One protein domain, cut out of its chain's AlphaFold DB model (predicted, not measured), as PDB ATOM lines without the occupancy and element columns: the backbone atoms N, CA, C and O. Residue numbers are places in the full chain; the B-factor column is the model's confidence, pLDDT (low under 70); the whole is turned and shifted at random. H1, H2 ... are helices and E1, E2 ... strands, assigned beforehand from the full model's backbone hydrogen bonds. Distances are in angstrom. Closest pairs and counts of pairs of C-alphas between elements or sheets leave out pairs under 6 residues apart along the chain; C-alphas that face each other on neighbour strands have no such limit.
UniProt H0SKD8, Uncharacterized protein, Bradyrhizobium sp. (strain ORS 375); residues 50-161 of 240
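What this domain is: This is residues 50 to 161 of the 240 residues of an uncharacterized protein of Bradyrhizobium sp. (strain ORS 375) (UniProt H0SKD8). One strongly twisted sheet of six antiparallel strands has a long helix, H3, packed over one face, mainly over E4 and E5. The short helix H2 sits on the same face and touches the first part of H3, while the short H1 only grazes the sheet; from H2 a long link, residues 81 to 99, loops round to E4. The printed part has 112 residues, with three named helices and six named strands in the order E1 E2 H1 E3 H2 E4 E5 E6 H3; across the sheet the strands stand E1 E2 E6 E5 E4 E3. The class is mixed, helices and strands, in two layers, helices on one face of a sheet. The whole is compact, with a radius of gyration of the C-alphas of 13.3 A and spans of 47 by 34 by 25 A.

How they stand to each other: Start at edge strand E1, residues 53 to 55, which forms a hairpin with E2, residues 58 to 63; N 53 and O 60 are 3.0 A apart. E2 is staggered: its residues 58 to 60 pair with E1 and 60 to 63 with E6, residues 130 to 137, where N 61 and O 132 are 2.9 A apart. Next comes H1, residues 66 to 69, which only grazes the sheet. The other edge strand, E3, residues 72 to 76, is antiparallel to E4, residues 100 to 108, with N 74 and O 105 at 2.9 A. E4, E5, residues 116 to 122, and E6 make a meander, each strand the antiparallel neighbour of the one before; look for N 104 and O 120 at 2.8 A, and N 121 and O 131 at 2.8 A. E6 bends by 67 degrees at residue 134. H2, residues 77 to 80, has a height over the sheet of 5.9 A and lies over none of the strands. H3, residues 140 to 161, is on the same face; its closest C-alphas to E4 are those of Ala 147 and Gly 103, 4.4 A apart. H3 touches H2 with residues 140 to 148 alone, closest at the C-alphas of Ala 144 and Ala 77, 4.3 A. Every O i to N i+4 pair of H3 is within hydrogen-bond range; H1 and H2 are too short for such a pair, and each has its 1 O i to N i+3 pair within range.

Where its parts are: Find C-alpha 53 at (-56.758, -160.633, -30.124), where E1 begins; E2 then runs 15.4 A. E3 spans 12.3 A, E4 24.7 A, E5 18.6 A and E6 18.2 A. From C-alpha 140 at (-45.099, -173.906, -46.850), H3 runs 31.3 A to C-alpha 161 at (-68.420, -154.648, -38.750).

The domain as a whole: The two C-alphas farthest apart, those of Glu 95 and Lys 112, are 47.0 A apart. The link from H2 to E4 is long, and its residues 90 to 91 pair with residues 100 to 101 of E4. The printed part has no cut, its mean pLDDT is 94.8, and no printed residue is under 70.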
ATOM      1  N   GLY A  50     -48.710-155.853 -30.797       80.94
ATOM      2  CA  GLY A  50     -49.965-155.569 -30.112       80.94
ATOM      3  C   GLY A  50     -50.347-156.648 -29.093       80.94
ATOM      4  O   GLY A  50     -49.801-157.762 -29.064       80.94
ATOM      5  N   ALA A  51     -51.317-156.316 -28.237       84.44
ATOM      6  CA  ALA A  51     -51.955-157.305 -27.374       84.44
ATOM      7  C   ALA A  51     -52.581-158.430 -28.226       84.44
ATOM      8  O   ALA A  51     -53.014-158.165 -29.349       84.44
ATOM      9  N   PRO A  52     -52.629-159.678 -27.724       88.31
ATOM     10  CA  PRO A  52     -53.344-160.750 -28.404       88.31
ATOM     11  C   PRO A  52     -54.814-160.390 -28.625       88.31
ATOM     12  O   PRO A  52     -55.470-159.885 -27.713       88.31
ATOM     13  N   PHE A  53     -55.335-160.717 -29.799       88.81
ATOM     14  CA  PHE A  53     -56.758-160.633 -30.124       88.81
ATOM     15  C   PHE A  53     -57.174-161.840 -30.968       88.81
ATOM     16  O   PHE A  53     -56.337-162.679 -31.302       88.81
ATOM     17  N   LYS A  54     -58.469-161.964 -31.267       89.94
ATOM     18  CA  LYS A  54     -58.996-163.085 -32.050       89.94
ATOM     19  C   LYS A  54     -59.397-162.655 -33.452       89.94
ATOM     20  O   LYS A  54     -60.070-161.641 -33.602       89.94
ATOM     21  N   VAL A  55     -59.061-163.480 -34.439       86.12
ATOM     22  CA  VAL A  55     -59.575-163.394 -35.813       86.12
ATOM     23  C   VAL A  55     -60.175-164.747 -36.167       86.12
ATOM     24  O   VAL A  55     -59.456-165.733 -36.288       86.12
ATOM     25  N   GLY A  56     -61.503-164.823 -36.264       77.00
ATOM     26  CA  GLY A  56     -62.179-166.074 -36.619       77.00
ATOM     27  C   GLY A  56     -61.901-167.255 -35.676       77.00
ATOM     28  O   GLY A  56     -61.995-168.401 -36.094       77.00
ATOM     29  N   GLY A  57     -61.523-166.979 -34.422       82.50
ATOM     30  CA  GLY A  57     -61.167-167.986 -33.415       82.50
ATOM     31  C   GLY A  57     -59.670-168.078 -33.103       82.50
ATOM     32  O   GLY A  57     -59.332-168.412 -31.964       82.50
ATOM     33  N   ASP A  58     -58.800-167.688 -34.036       86.44
ATOM     34  CA  ASP A  58     -57.346-167.802 -33.883       86.44
ATOM     35  C   ASP A  58     -56.757-166.639 -33.094       86.44
ATOM     36  O   ASP A  58     -57.135-165.479 -33.283       86.44
ATOM     37  N   PHE A  59     -55.790-166.941 -32.226       92.06
ATOM     38  CA  PHE A  59     -55.065-165.928 -31.471       92.06
ATOM     39  C   PHE A  59     -54.000-165.269 -32.338       92.06
ATOM     40  O   PHE A  59     -52.951-165.844 -32.629       92.06
ATOM     41  N   CYS A  60     -54.258-164.016 -32.687       93.38
ATOM     42  CA  CYS A  60     -53.386-163.213 -33.520       93.38
ATOM     43  C   CYS A  60     -52.755-162.072 -32.729       93.38
ATOM     44  O   CYS A  60     -53.215-161.683 -31.649       93.38
ATOM     45  N   ARG A  61     -51.692-161.503 -33.294       95.19
ATOM     46  CA  ARG A  61     -51.105-160.246 -32.830       95.19
ATOM     47  C   ARG A  61     -50.874-159.320 -34.008       95.19
ATOM     48  O   ARG A  61     -50.459-159.759 -35.074       95.19
ATOM     49  N   TRP A  62     -51.102-158.038 -33.766       94.88
ATOM     50  CA  TRP A  62     -50.684-156.974 -34.665       94.88
ATOM     51  C   TRP A  62     -49.175-156.807 -34.553       94.88
ATOM     52  O   TRP A  62     -48.661-156.752 -33.433       94.88
ATOM     53  N   ILE A  63     -48.470-156.734 -35.677       95.19
ATOM     54  CA  ILE A  63     -47.030-156.511 -35.714       95.19
ATOM     55  C   ILE A  63     -46.739-155.417 -36.734       95.19
ATOM     56  O   ILE A  63     -46.853-155.633 -37.935       95.19
ATOM     57  N   GLU A  64     -46.322-154.256 -36.233       94.50
ATOM     58  CA  GLU A  64     -46.057-153.071 -37.059       94.50
ATOM     59  C   GLU A  64     -44.942-153.298 -38.095       94.50
ATOM     60  O   GLU A  64     -45.025-152.855 -39.230       94.50
ATOM     61  N   THR A  65     -43.868-153.979 -37.687       94.25
ATOM     62  CA  THR A  65     -42.679-154.245 -38.513       94.25
ATOM     63  C   THR A  65     -42.196-155.676 -38.255       94.25
ATOM     64  O   THR A  65     -41.368-155.915 -37.369       94.25
ATOM     65  N   PRO A  66     -42.769-156.675 -38.958       95.12
ATOM     66  CA  PRO A  66     -42.465-158.093 -38.736       95.12
ATOM     67  C   PRO A  66     -40.969-158.434 -38.832       95.12
ATOM     68  O   PRO A  66     -40.455-159.234 -38.046       95.12
ATOM     69  N   ASP A  67     -40.254-157.782 -39.745       94.06
ATOM     70  CA  ASP A  67     -38.822-157.958 -39.988       94.06
ATOM     71  C   ASP A  67     -37.957-157.591 -38.773       94.06
ATOM     72  O   ASP A  67     -37.040-158.341 -38.418       94.06
ATOM     73  N   GLN A  68     -38.292-156.506 -38.069       92.25
ATOM     74  CA  GLN A  68     -37.603-156.077 -36.843       92.25
ATOM     75  C   GLN A  68     -37.775-157.080 -35.693       92.25
ATOM     76  O   GLN A  68     -36.930-157.160 -34.801       92.25
ATOM     77  N   TYR A  69     -38.825-157.904 -35.750       89.38
ATOM     78  CA  TYR A  69     -39.076-159.010 -34.826       89.38
ATOM     79  C   TYR A  69     -38.484-160.351 -35.278       89.38
ATOM     80  O   TYR A  69     -38.730-161.391 -34.663       89.38
ATOM     81  N   GLY A  70     -37.674-160.342 -36.339       92.81
ATOM     82  CA  GLY A  70     -37.022-161.533 -36.871       92.81
ATOM     83  C   GLY A  70     -37.941-162.425 -37.705       92.81
ATOM     84  O   GLY A  70     -37.516-163.521 -38.084       92.81
ATOM     85  N   LEU A  71     -39.166-161.981 -38.010       95.25
ATOM     86  CA  LEU A  71     -40.043-162.659 -38.956       95.25
ATOM     87  C   LEU A  71     -39.583-162.332 -40.373       95.25
ATOM     88  O   LEU A  71     -39.564-161.180 -40.795       95.25
ATOM     89  N   ARG A  72     -39.197-163.356 -41.129       96.75
ATOM     90  CA  ARG A  72     -38.763-163.190 -42.519       96.75
ATOM     91  C   ARG A  72     -39.934-163.453 -43.441       96.75
ATOM     92  O   ARG A  72     -40.488-164.547 -43.401       96.75
ATOM     93  N   PHE A  73     -40.296-162.479 -44.264       97.75
ATOM     94  CA  PHE A  73     -41.346-162.658 -45.258       97.75
ATOM     95  C   PHE A  73     -40.957-163.758 -46.256       97.75
ATOM     96  O   PHE A  73     -39.861-163.725 -46.815       97.75
ATOM     97  N   VAL A  74     -41.835-164.747 -46.432       98.12
ATOM     98  CA  VAL A  74     -41.654-165.851 -47.390       98.12
ATOM     99  C   VAL A  74     -42.376-165.526 -48.692       98.12
ATOM    100  O   VAL A  74     -41.798-165.644 -49.768       98.12
ATOM    101  N   GLY A  75     -43.628-165.084 -48.594       98.25
ATOM    102  CA  GLY A  75     -44.448-164.745 -49.746       98.25
ATOM    103  C   GLY A  75     -45.926-164.624 -49.396       98.25
ATOM    104  O   GLY A  75     -46.353-164.922 -48.278       98.25
ATOM    105  N   TYR A  76     -46.707-164.201 -50.383       98.62
ATOM    106  CA  TYR A  76     -48.164-164.224 -50.312       98.62
ATOM    107  C   TYR A  76     -48.703-165.637 -50.552       98.62
ATOM    108  O   TYR A  76     -48.147-166.395 -51.356       98.62
ATOM    109  N   ALA A  77     -49.808-165.976 -49.893       98.62
ATOM    110  CA  ALA A  77     -50.390-167.315 -49.891       98.62
ATOM    111  C   ALA A  77     -50.678-167.845 -51.309       98.62
ATOM    112  O   ALA A  77     -50.290-168.967 -51.642       98.62
ATOM    113  N   GLN A  78     -51.246-167.015 -52.189       98.56
ATOM    114  CA  GLN A  78     -51.552-167.382 -53.576       98.56
ATOM    115  C   GLN A  78     -50.314-167.661 -54.438       98.56
ATOM    116  O   GLN A  78     -50.401-168.390 -55.421       98.56
ATOM    117  N   HIS A  79     -49.152-167.101 -54.088       98.50
ATOM    118  CA  HIS A  79     -47.901-167.381 -54.800       98.50
ATOM    119  C   HIS A  79     -47.229-168.660 -54.296       98.50
ATOM    120  O   HIS A  79     -46.565-169.342 -55.073       98.50
ATOM    121  N   ILE A  80     -47.421-168.997 -53.018       98.44
ATOM    122  CA  ILE A  80     -46.873-170.211 -52.400       98.44
ATOM    123  C   ILE A  80     -47.693-171.443 -52.809       98.44
ATOM    124  O   ILE A  80     -47.127-172.465 -53.190       98.44
ATOM    125  N   ALA A  81     -49.027-171.342 -52.799       98.38
ATOM    126  CA  ALA A  81     -49.935-172.444 -53.126       98.38
ATOM    127  C   ALA A  81     -50.866-172.133 -54.324       98.38
ATOM    128  O   ALA A  81     -52.088-172.268 -54.207       98.38
ATOM    129  N   PRO A  82     -50.332-171.802 -55.520       97.94
ATOM    130  CA  PRO A  82     -51.120-171.302 -56.659       97.94
ATOM    131  C   PRO A  82     -52.106-172.321 -57.250       97.94
ATOM    132  O   PRO A  82     -53.015-171.969 -57.999       97.94
ATOM    133  N   ARG A  83     -51.930-173.617 -56.957       97.88
ATOM    134  CA  ARG A  83     -52.867-174.667 -57.393       97.88
ATOM    135  C   ARG A  83     -54.129-174.714 -56.530       97.88
ATOM    136  O   ARG A  83     -55.183-175.089 -57.051       97.88
ATOM    137  N   SER A  84     -53.997-174.341 -55.258       98.19
ATOM    138  CA  SER A  84     -55.051-174.413 -54.243       98.19
ATOM    139  C   SER A  84     -55.753-173.069 -54.059       98.19
ATOM    140  O   SER A  84     -56.973-173.040 -53.958       98.19
ATOM    141  N   ILE A  85     -55.001-171.967 -54.084       98.31
ATOM    142  CA  ILE A  85     -55.512-170.607 -53.881       98.31
ATOM    143  C   ILE A  85     -55.540-169.900 -55.238       98.31
ATOM    144  O   ILE A  85     -54.498-169.620 -55.829       98.31
ATOM    145  N   ARG A  86     -56.748-169.648 -55.754       98.12
ATOM    146  CA  ARG A  86     -56.984-169.095 -57.106       98.12
ATOM    147  C   ARG A  86     -57.569-167.681 -57.098       98.12
ATOM    148  O   ARG A  86     -58.234-167.276 -58.046       98.12
ATOM    149  N   HIS A  87     -57.329-166.938 -56.029       97.81
ATOM    150  CA  HIS A  87     -57.689-165.531 -55.886       97.81
ATOM    151  C   HIS A  87     -56.490-164.748 -55.346       97.81
ATOM    152  O   HIS A  87     -55.448-165.310 -55.019       97.81
ATOM    153  N   THR A  88     -56.614-163.422 -55.318       97.56
ATOM    154  CA  THR A  88     -55.542-162.505 -54.892       97.56
ATOM    155  C   THR A  88     -55.717-161.996 -53.464       97.56
ATOM    156  O   THR A  88     -54.909-161.196 -53.009       97.56
ATOM    157  N   GLY A  89     -56.773-162.427 -52.778       97.81
ATOM    158  CA  GLY A  89     -57.172-161.980 -51.444       97.81
ATOM    159  C   GLY A  89     -58.693-161.958 -51.312       97.81
ATOM    160  O   GLY A  89     -59.394-162.355 -52.247       97.81
ATOM    161  N   TRP A  90     -59.174-161.479 -50.169       98.31
ATOM    162  CA  TRP A  90     -60.591-161.391 -49.818       98.31
ATOM    163  C   TRP A  90     -61.002-159.933 -49.644       98.31
ATOM    164  O   TRP A  90     -60.353-159.208 -48.896       98.31
ATOM    165  N   PHE A  91     -62.053-159.502 -50.338       98.06
ATOM    166  CA  PHE A  91     -62.545-158.127 -50.239       98.06
ATOM    167  C   PHE A  91     -63.133-157.833 -48.859       98.06
ATOM    168  O   PHE A  91     -63.814-158.677 -48.273       98.06
ATOM    169  N   LEU A  92     -62.848-156.634 -48.352       96.31
ATOM    170  CA  LEU A  92     -63.311-156.165 -47.045       96.31
ATOM    171  C   LEU A  92     -64.712-155.539 -47.071       96.31
ATOM    172  O   LEU A  92     -65.230-155.213 -46.007       96.31
ATOM    173  N   ASP A  93     -65.294-155.378 -48.257       95.56
ATOM    174  CA  ASP A  93     -66.635-154.859 -48.535       95.56
ATOM    175  C   ASP A  93     -67.486-155.901 -49.283       95.56
ATOM    176  O   ASP A  93     -66.961-156.856 -49.864       95.56
ATOM    177  N   ASP A  94     -68.808-155.732 -49.258       94.31
ATOM    178  CA  ASP A  94     -69.746-156.661 -49.901       94.31
ATOM    179  C   ASP A  94     -69.813-156.471 -51.429       94.31
ATOM    180  O   ASP A  94     -70.177-157.400 -52.154       94.31
ATOM    181  N   GLU A  95     -69.433-155.295 -51.937       94.62
ATOM    182  CA  GLU A  95     -69.457-154.959 -53.363       94.62
ATOM    183  C   GLU A  95     -68.254-155.511 -54.145       94.62
ATOM    184  O   GLU A  95     -68.294-155.581 -55.377       94.62
ATOM    185  N   GLY A  96     -67.189-155.918 -53.454       93.94
ATOM    186  CA  GLY A  96     -65.955-156.413 -54.057       93.94
ATOM    187  C   GLY A  96     -65.137-155.327 -54.757       93.94
ATOM    188  O   GLY A  96     -64.486-155.604 -55.768       93.94
ATOM    189  N   MET A  97     -65.200-154.089 -54.266       92.88
ATOM    190  CA  MET A  97     -64.578-152.917 -54.896       92.88
ATOM    191  C   MET A  97     -63.516-152.238 -54.025       92.88
ATOM    192  O   MET A  97     -62.768-151.401 -54.532       92.88
ATOM    193  N   GLY A  98     -63.446-152.570 -52.739       93.19
ATOM    194  CA  GLY A  98     -62.511-152.001 -51.777       93.19
ATOM    195  C   GLY A  98     -61.224-152.806 -51.611       93.19
ATOM    196  O   GLY A  98     -60.787-153.553 -52.494       93.19
ATOM    197  N   GLU A  99     -60.593-152.611 -50.455       96.94
ATOM    198  CA  GLU A  99     -59.321-153.247 -50.124       96.94
ATOM    199  C   GLU A  99     -59.455-154.757 -49.916       96.94
ATOM    200  O   GLU A  99     -60.538-155.288 -49.647       96.94
ATOM    201  N   LYS A 100     -58.324-155.461 -50.028       97.94
ATOM    202  CA  LYS A 100     -58.262-156.917 -49.873       97.94
ATOM    203  C   LYS A 100     -57.396-157.330 -48.697       97.94
ATOM    204  O   LYS A 100     -56.234-156.951 -48.609       97.94
ATOM    205  N   ALA A 101     -57.914-158.232 -47.871       97.94
ATOM    206  CA  ALA A 101     -57.092-159.028 -46.973       97.94
ATOM    207  C   ALA A 101     -56.307-160.068 -47.779       97.94
ATOM    208  O   ALA A 101     -56.896-160.927 -48.442       97.94
ATOM    209  N   GLN A 102     -54.978-160.001 -47.721       98.50
ATOM    210  CA  GLN A 102     -54.098-160.966 -48.379       98.50
ATOM    211  C   GLN A 102     -53.384-161.825 -47.340       98.50
ATOM    212  O   GLN A 102     -52.714-161.301 -46.447       98.50
ATOM    213  N   GLY A 103     -53.488-163.146 -47.486       98.50
ATOM    214  CA  GLY A 103     -52.720-164.086 -46.676       98.50
ATOM    215  C   GLY A 103     -51.222-163.961 -46.962       98.50
ATOM    216  O   GLY A 103     -50.794-163.956 -48.119       98.50
ATOM    217  N   VAL A 104     -50.415-163.886 -45.909       98.69
ATOM    218  CA  VAL A 104     -48.950-163.830 -45.966       98.69
ATOM    219  C   VAL A 104     -48.333-164.899 -45.081       98.69
ATOM    220  O   VAL A 104     -48.860-165.234 -44.022       98.69
ATOM    221  N   VAL A 105     -47.190-165.432 -45.506       98.62
ATOM    222  CA  VAL A 105     -46.421-166.402 -44.725       98.62
ATOM    223  C   VAL A 105     -45.117-165.765 -44.276       98.62
ATOM    224  O   VAL A 105     -44.356-165.219 -45.083       98.62
ATOM    225  N   TYR A 106     -44.835-165.884 -42.981       98.31
ATOM    226  CA  TYR A 106     -43.549-165.510 -42.410       98.31
ATOM    227  C   TYR A 106     -42.815-166.735 -41.883       98.31
ATOM    228  O   TYR A 106     -43.405-167.689 -41.386       98.31
ATOM    229  N   ARG A 107     -41.489-166.679 -41.937       97.50
ATOM    230  CA  ARG A 107     -40.590-167.653 -41.328       97.50
ATOM    231  C   ARG A 107     -40.006-167.085 -40.042       97.50
ATOM    232  O   ARG A 107     -39.352-166.044 -40.055       97.50
ATOM    233  N   MET A 108     -40.182-167.813 -38.947       95.50
ATOM    234  CA  MET A 108     -39.587-167.504 -37.651       95.50
ATOM    235  C   MET A 108     -38.111-167.935 -37.580       95.50
ATOM    236  O   MET A 108     -37.689-168.875 -38.270       95.50
ATOM    237  N   PRO A 109     -37.305-167.314 -36.696       91.25
ATOM    238  CA  PRO A 109     -35.982-167.817 -36.357       91.25
ATOM    239  C   PRO A 109     -36.106-169.202 -35.718       91.25
ATOM    240  O   PRO A 109     -36.722-169.358 -34.664       91.25
ATOM    241  N   SER A 110     -35.510-170.219 -36.335       86.69
ATOM    242  CA  SER A 110     -35.590-171.583 -35.823       86.69
ATOM    243  C   SER A 110     -34.316-172.024 -35.115       86.69
ATOM    244  O   SER A 110     -33.198-171.638 -35.459       86.69
ATOM    245  N   ARG A 111     -34.491-172.878 -34.106       73.31
ATOM    246  CA  ARG A 111     -33.409-173.618 -33.453       73.31
ATOM    247  C   ARG A 111     -33.520-175.067 -33.930       73.31
ATOM    248  O   ARG A 111     -34.613-175.619 -33.883       73.31
ATOM    249  N   LYS A 112     -32.407-175.686 -34.351       83.00
ATOM    250  CA  LYS A 112     -32.310-177.078 -34.872       83.00
ATOM    251  C   LYS A 112     -32.644-177.291 -36.363       83.00
ATOM    252  O   LYS A 112     -32.989-178.399 -36.756       83.00
ATOM    253  N   GLY A 113     -32.520-176.261 -37.202       83.12
ATOM    254  CA  GLY A 113     -32.470-176.429 -38.664       83.12
ATOM    255  C   GLY A 113     -33.793-176.747 -39.376       83.12
ATOM    256  O   GLY A 113     -33.783-176.878 -40.594       83.12
ATOM    257  N   ARG A 114     -34.926-176.829 -38.669       87.94
ATOM    258  CA  ARG A 114     -36.264-176.925 -39.287       87.94
ATOM    259  C   ARG A 114     -36.853-175.540 -39.504       87.94
ATOM    260  O   ARG A 114     -36.646-174.676 -38.658       87.94
ATOM    261  N   ALA A 115     -37.541-175.292 -40.613       90.81
ATOM    262  CA  ALA A 115     -38.276-174.040 -40.780       90.81
ATOM    263  C   ALA A 115     -39.484-174.028 -39.831       90.81
ATOM    264  O   ALA A 115     -40.129-175.053 -39.650       90.81
ATOM    265  N   LEU A 116     -39.749-172.885 -39.199       95.69
ATOM    266  CA  LEU A 116     -40.998-172.636 -38.486       95.69
ATOM    267  C   LEU A 116     -41.698-171.514 -39.235       95.69
ATOM    268  O   LEU A 116     -41.170-170.402 -39.311       95.69
ATOM    269  N   LEU A 117     -42.825-171.841 -39.844       97.38
ATOM    270  CA  LEU A 117     -43.628-170.950 -40.663       97.38
ATOM    271  C   LEU A 117     -44.887-170.589 -39.893       97.38
ATOM    272  O   LEU A 117     -45.471-171.446 -39.234       97.38
ATOM    273  N   VAL A 118     -45.278-169.327 -39.989       97.56
ATOM    274  CA  VAL A 118     -46.481-168.778 -39.370       97.56
ATOM    275  C   VAL A 118     -47.331-168.085 -40.422       97.56
ATOM    276  O   VAL A 118     -46.812-167.467 -41.358       97.56
ATOM    277  N   ALA A 119     -48.638-168.204 -40.245       98.44
ATOM    278  CA  ALA A 119     -49.635-167.562 -41.077       98.44
ATOM    279  C   ALA A 119     -49.904-166.130 -40.602       98.44
ATOM    280  O   ALA A 119     -49.893-165.837 -39.404       98.44
ATOM    281  N   GLY A 120     -50.192-165.236 -41.537       98.06
ATOM    282  CA  GLY A 120     -50.636-163.890 -41.233       98.06
ATOM    283  C   GLY A 120     -51.471-163.271 -42.343       98.06
ATOM    284  O   GLY A 120     -51.707-163.883 -43.382       98.06
ATOM    285  N   ILE A 121     -51.898-162.038 -42.109       98.31
ATOM    286  CA  ILE A 121     -52.615-161.187 -43.053       98.31
ATOM    287  C   ILE A 121     -51.789-159.910 -43.208       98.31
ATOM    288  O   ILE A 121     -51.439-159.295 -42.198       98.31
ATOM    289  N   ALA A 122     -51.467-159.529 -44.444       98.00
ATOM    290  CA  ALA A 122     -50.895-158.212 -44.715       98.00
ATOM    291  C   ALA A 122     -51.930-157.138 -44.378       98.00
ATOM    292  O   ALA A 122     -53.112-157.329 -44.672       98.00
ATOM    293  N   ASP A 123     -51.505-156.028 -43.775       96.19
ATOM    294  CA  ASP A 123     -52.411-154.903 -43.568       96.19
ATOM    295  C   ASP A 123     -52.958-154.412 -44.923       96.19
ATOM    296  O   ASP A 123     -52.176-154.000 -45.779       96.19
ATOM    297  N   PRO A 124     -54.285-154.438 -45.137       94.69
ATOM    298  CA  PRO A 124     -54.886-153.973 -46.381       94.69
ATOM    299  C   PRO A 124     -54.682-152.474 -46.641       94.69
ATOM    300  O   PRO A 124     -54.880-152.030 -47.765       94.69
ATOM    301  N   TYR A 125     -54.319-151.690 -45.619       93.38
ATOM    302  CA  TYR A 125     -54.227-150.230 -45.708       93.38
ATOM    303  C   TYR A 125     -52.799-149.682 -45.642       93.38
ATOM    304  O   TYR A 125     -52.600-148.495 -45.904       93.38
ATOM    305  N   ASN A 126     -51.809-150.498 -45.269       92.56
ATOM    306  CA  ASN A 126     -50.425-150.054 -45.123       92.56
ATOM    307  C   ASN A 126     -49.435-151.123 -45.590       92.56
ATOM    308  O   ASN A 126     -49.584-152.310 -45.313       92.56
ATOM    309  N   ASP A 127     -48.346-150.677 -46.210       92.69
ATOM    310  CA  ASP A 127     -47.248-151.558 -46.593       92.69
ATOM    311  C   ASP A 127     -46.364-151.892 -45.384       92.69
ATOM    312  O   ASP A 127     -45.723-151.014 -44.800       92.69
ATOM    313  N   GLY A 128     -46.275-153.179 -45.036       92.06
ATOM    314  CA  GLY A 128     -45.327-153.699 -44.043       92.06
ATOM    315  C   GLY A 128     -45.959-154.346 -42.806       92.06
ATOM    316  O   GLY A 128     -45.551-155.467 -42.477       92.06
ATOM    317  N   PRO A 129     -46.929-153.705 -42.125       96.00
ATOM    318  CA  PRO A 129     -47.586-154.295 -40.968       96.00
ATOM    319  C   PRO A 129     -48.356-155.571 -41.302       96.00
ATOM    320  O   PRO A 129     -48.836-155.769 -42.422       96.00
ATOM    321  N   ALA A 130     -48.491-156.445 -40.306       97.31
ATOM    322  CA  ALA A 130     -49.244-157.681 -40.458       97.31
ATOM    323  C   ALA A 130     -49.933-158.131 -39.170       97.31
ATOM    324  O   ALA A 130     -49.458-157.908 -38.053       97.31
ATOM    325  N   ILE A 131     -51.035-158.851 -39.348       97.06
ATOM    326  CA  ILE A 131     -51.689-159.637 -38.303       97.06
ATOM    327  C   ILE A 131     -51.131-161.052 -38.389       97.06
ATOM    328  O   ILE A 131     -51.275-161.689 -39.423       97.06
ATOM    329  N   VAL A 132     -50.500-161.563 -37.333       97.44
ATOM    330  CA  VAL A 132     -49.818-162.868 -37.367       97.44
ATOM    331  C   VAL A 132     -50.409-163.817 -36.327       97.44
ATOM    332  O   VAL A 132     -50.532-163.448 -35.156       97.44
ATOM    333  N   SER A 133     -50.737-165.040 -36.753       96.44
ATOM    334  CA  SER A 133     -51.030-166.176 -35.871       96.44
ATOM    335  C   SER A 133     -49.739-166.938 -35.585       96.44
ATOM    336  O   SER A 133     -48.963-167.213 -36.494       96.44
ATOM    337  N   PHE A 134     -49.487-167.284 -34.322       94.25
ATOM    338  CA  PHE A 134     -48.257-167.975 -33.912       94.25
ATOM    339  C   PHE A 134     -48.384-169.502 -33.890       94.25
ATOM    340  O   PHE A 134     -47.503-170.179 -33.354       94.25
ATOM    341  N   ASP A 135     -49.438-170.046 -34.495       94.31
ATOM    342  CA  ASP A 135     -49.491-171.465 -34.820       94.31
ATOM    343  C   ASP A 135     -48.480-171.769 -35.928       94.31
ATOM    344  O   ASP A 135     -48.451-171.119 -36.976       94.31
ATOM    345  N   THR A 136     -47.599-172.737 -35.670       95.94
ATOM    346  CA  THR A 136     -46.445-173.001 -36.534       95.94
ATOM    347  C   THR A 136     -46.581-174.300 -37.310       95.94
ATOM    348  O   THR A 136     -47.006-175.312 -36.754       95.94
ATOM    349  N   THR A 137     -46.078-174.312 -38.540       96.44
ATOM    350  CA  THR A 137     -45.881-175.518 -39.359       96.44
ATOM    351  C   THR A 137     -44.509-175.485 -40.044       96.44
ATOM    352  O   THR A 137     -43.866-174.435 -40.096       96.44
ATOM    353  N   ASP A 138     -44.020-176.623 -40.533       96.06
ATOM    354  CA  ASP A 138     -42.804-176.721 -41.352       96.06
ATOM    355  C   ASP A 138     -43.091-176.900 -42.856       96.06
ATOM    356  O   ASP A 138     -42.153-176.884 -43.653       96.06
ATOM    357  N   ASP A 139     -44.366-176.994 -43.251       97.31
ATOM    358  CA  ASP A 139     -44.815-177.056 -44.647       97.31
ATOM    359  C   ASP A 139     -45.337-175.697 -45.151       97.31
ATOM    360  O   ASP A 139     -46.296-175.136 -44.613       97.31
ATOM    361  N   GLU A 140     -44.731-175.186 -46.227       97.81
ATOM    362  CA  GLU A 140     -45.099-173.906 -46.850       97.81
ATOM    363  C   GLU A 140     -46.524-173.911 -47.405       97.81
ATOM    364  O   GLU A 140     -47.225-172.904 -47.293       97.81
ATOM    365  N   THR A 141     -46.982-175.043 -47.948       98.12
ATOM    366  CA  THR A 141     -48.335-175.139 -48.516       98.12
ATOM    367  C   THR A 141     -49.386-175.040 -47.416       98.12
ATOM    368  O   THR A 141     -50.337-174.272 -47.536       98.12
ATOM    369  N   THR A 142     -49.193-175.766 -46.314       98.19
ATOM    370  CA  THR A 142     -50.053-175.697 -45.126       98.19
ATOM    371  C   THR A 142     -50.082-174.282 -44.549       98.19
ATOM    372  O   THR A 142     -51.165-173.755 -44.300       98.19
ATOM    373  N   ALA A 143     -48.922-173.628 -44.404       98.19
ATOM    374  CA  ALA A 143     -48.852-172.254 -43.904       98.19
ATOM    375  C   ALA A 143     -49.611-171.266 -44.804       98.19
ATOM    376  O   ALA A 143     -50.313-170.389 -44.304       98.19
ATOM    377  N   ALA A 144     -49.500-171.422 -46.128       98.62
ATOM    378  CA  ALA A 144     -50.219-170.596 -47.092       98.62
ATOM    379  C   ALA A 144     -51.739-170.787 -46.996       98.62
ATOM    380  O   ALA A 144     -52.472-169.804 -46.976       98.62
ATOM    381  N   LEU A 145     -52.216-172.030 -46.875       98.56
ATOM    382  CA  LEU A 145     -53.644-172.315 -46.694       98.56
ATOM    383  C   LEU A 145     -54.185-171.728 -45.385       98.56
ATOM    384  O   LEU A 145     -55.281-171.174 -45.370       98.56
ATOM    385  N   TRP A 146     -53.415-171.801 -44.296       98.12
ATOM    386  CA  TRP A 146     -53.789-171.171 -43.028       98.12
ATOM    387  C   TRP A 146     -53.842-169.646 -43.138       98.12
ATOM    388  O   TRP A 146     -54.773-169.032 -42.626       98.12
ATOM    389  N   ALA A 147     -52.876-169.031 -43.824       98.50
ATOM    390  CA  ALA A 147     -52.856-167.587 -44.049       98.50
ATOM    391  C   ALA A 147     -54.056-167.115 -44.878       98.50
ATOM    392  O   ALA A 147     -54.636-166.071 -44.586       98.50
ATOM    393  N   ASP A 148     -54.455-167.896 -45.879       98.69
ATOM    394  CA  ASP A 148     -55.612-167.594 -46.717       98.69
ATOM    395  C   ASP A 148     -56.942-167.693 -45.954       98.69
ATOM    396  O   ASP A 148     -57.742-166.760 -45.996       98.69
ATOM    397  N   GLN A 149     -57.131-168.755 -45.162       98.19
ATOM    398  CA  GLN A 149     -58.293-168.904 -44.274       98.19
ATOM    399  C   GLN A 149     -58.349-167.811 -43.201       98.19
ATOM    400  O   GLN A 149     -59.423-167.342 -42.819       98.19
ATOM    401  N   LEU A 150     -57.190-167.394 -42.687       97.69
ATOM    402  CA  LEU A 150     -57.111-166.302 -41.727       97.69
ATOM    403  C   LEU A 150     -57.560-164.979 -42.366       97.69
ATOM    404  O   LEU A 150     -58.336-164.244 -41.755       97.69
ATOM    405  N   ALA A 151     -57.124-164.713 -43.601       98.25
ATOM    406  CA  ALA A 151     -57.541-163.548 -44.375       98.25
ATOM    407  C   ALA A 151     -59.044-163.569 -44.711       98.25
ATOM    408  O   ALA A 151     -59.693-162.530 -44.595       98.25
ATOM    409  N   GLU A 152     -59.609-164.732 -45.051       98.19
ATOM    410  CA  GLU A 152     -61.051-164.917 -45.283       98.19
ATOM    411  C   GLU A 152     -61.869-164.496 -44.058       98.19
ATOM    412  O   GLU A 152     -62.720-163.608 -44.139       98.19
ATOM    413  N   ARG A 153     -61.548-165.062 -42.888       97.31
ATOM    414  CA  ARG A 153     -62.270-164.771 -41.640       97.31
ATOM    415  C   ARG A 153     -62.119-163.319 -41.202       97.31
ATOM    416  O   ARG A 153     -63.044-162.750 -40.624       97.31
ATOM    417  N   TYR A 154     -60.962-162.709 -41.455       96.38
ATOM    418  CA  TYR A 154     -60.770-161.280 -41.215       96.38
ATOM    419  C   TYR A 154     -61.659-160.429 -42.123       96.38
ATOM    420  O   TYR A 154     -62.321-159.513 -41.641       96.38
ATOM    421  N   ALA A 155     -61.711-160.751 -43.415       97.06
ATOM    422  CA  ALA A 155     -62.555-160.048 -44.370       97.06
ATOM    423  C   ALA A 155     -64.048-160.186 -44.037       97.06
ATOM    424  O   ALA A 155     -64.785-159.209 -44.108       97.06
ATOM    425  N   GLU A 156     -64.505-161.366 -43.616       96.38
ATOM    426  CA  GLU A 156     -65.876-161.568 -43.130       96.38
ATOM    427  C   GLU A 156     -66.192-160.732 -41.888       96.38
ATOM    428  O   GLU A 156     -67.213-160.043 -41.857       96.38
ATOM    429  N   ALA A 157     -65.305-160.738 -40.888       94.19
ATOM    430  CA  ALA A 157     -65.478-159.932 -39.682       94.19
ATOM    431  C   ALA A 157     -65.510-158.429 -39.999       94.19
ATOM    432  O   ALA A 157     -66.297-157.687 -39.410       94.19
ATOM    433  N   GLN A 158     -64.691-157.980 -40.953       94.50
ATOM    434  CA  GLN A 158     -64.667-156.588 -41.382       94.50
ATOM    435  C   GLN A 158     -65.949-156.190 -42.122       94.50
ATOM    436  O   GLN A 158     -66.502-155.132 -41.825       94.50
ATOM    437  N   ARG A 159     -66.463-157.040 -43.019       95.94
ATOM    438  CA  ARG A 159     -67.753-156.816 -43.694       95.94
ATOM    439  C   ARG A 159     -68.906-156.762 -42.699       95.94
ATOM    440  O   ARG A 159     -69.779-155.907 -42.800       95.94
ATOM    441  N   ASP A 160     -68.912-157.648 -41.706       95.06
ATOM    442  CA  ASP A 160     -69.912-157.631 -40.632       95.06
ATOM    443  C   ASP A 160     -69.852-156.342 -39.803       95.06
ATOM    444  O   ASP A 160     -70.867-155.673 -39.600       95.06
ATOM    445  N   PHE A 161     -68.642-155.921 -39.426       92.81
ATOM    446  CA  PHE A 161     -68.420-154.648 -38.750       92.81
ATOM    447  C   PHE A 161     -68.904-153.457 -39.592       92.81
ATOM    448  O   PHE A 161     -69.643-152.612 -39.090       92.81
TER     449      PHE A 161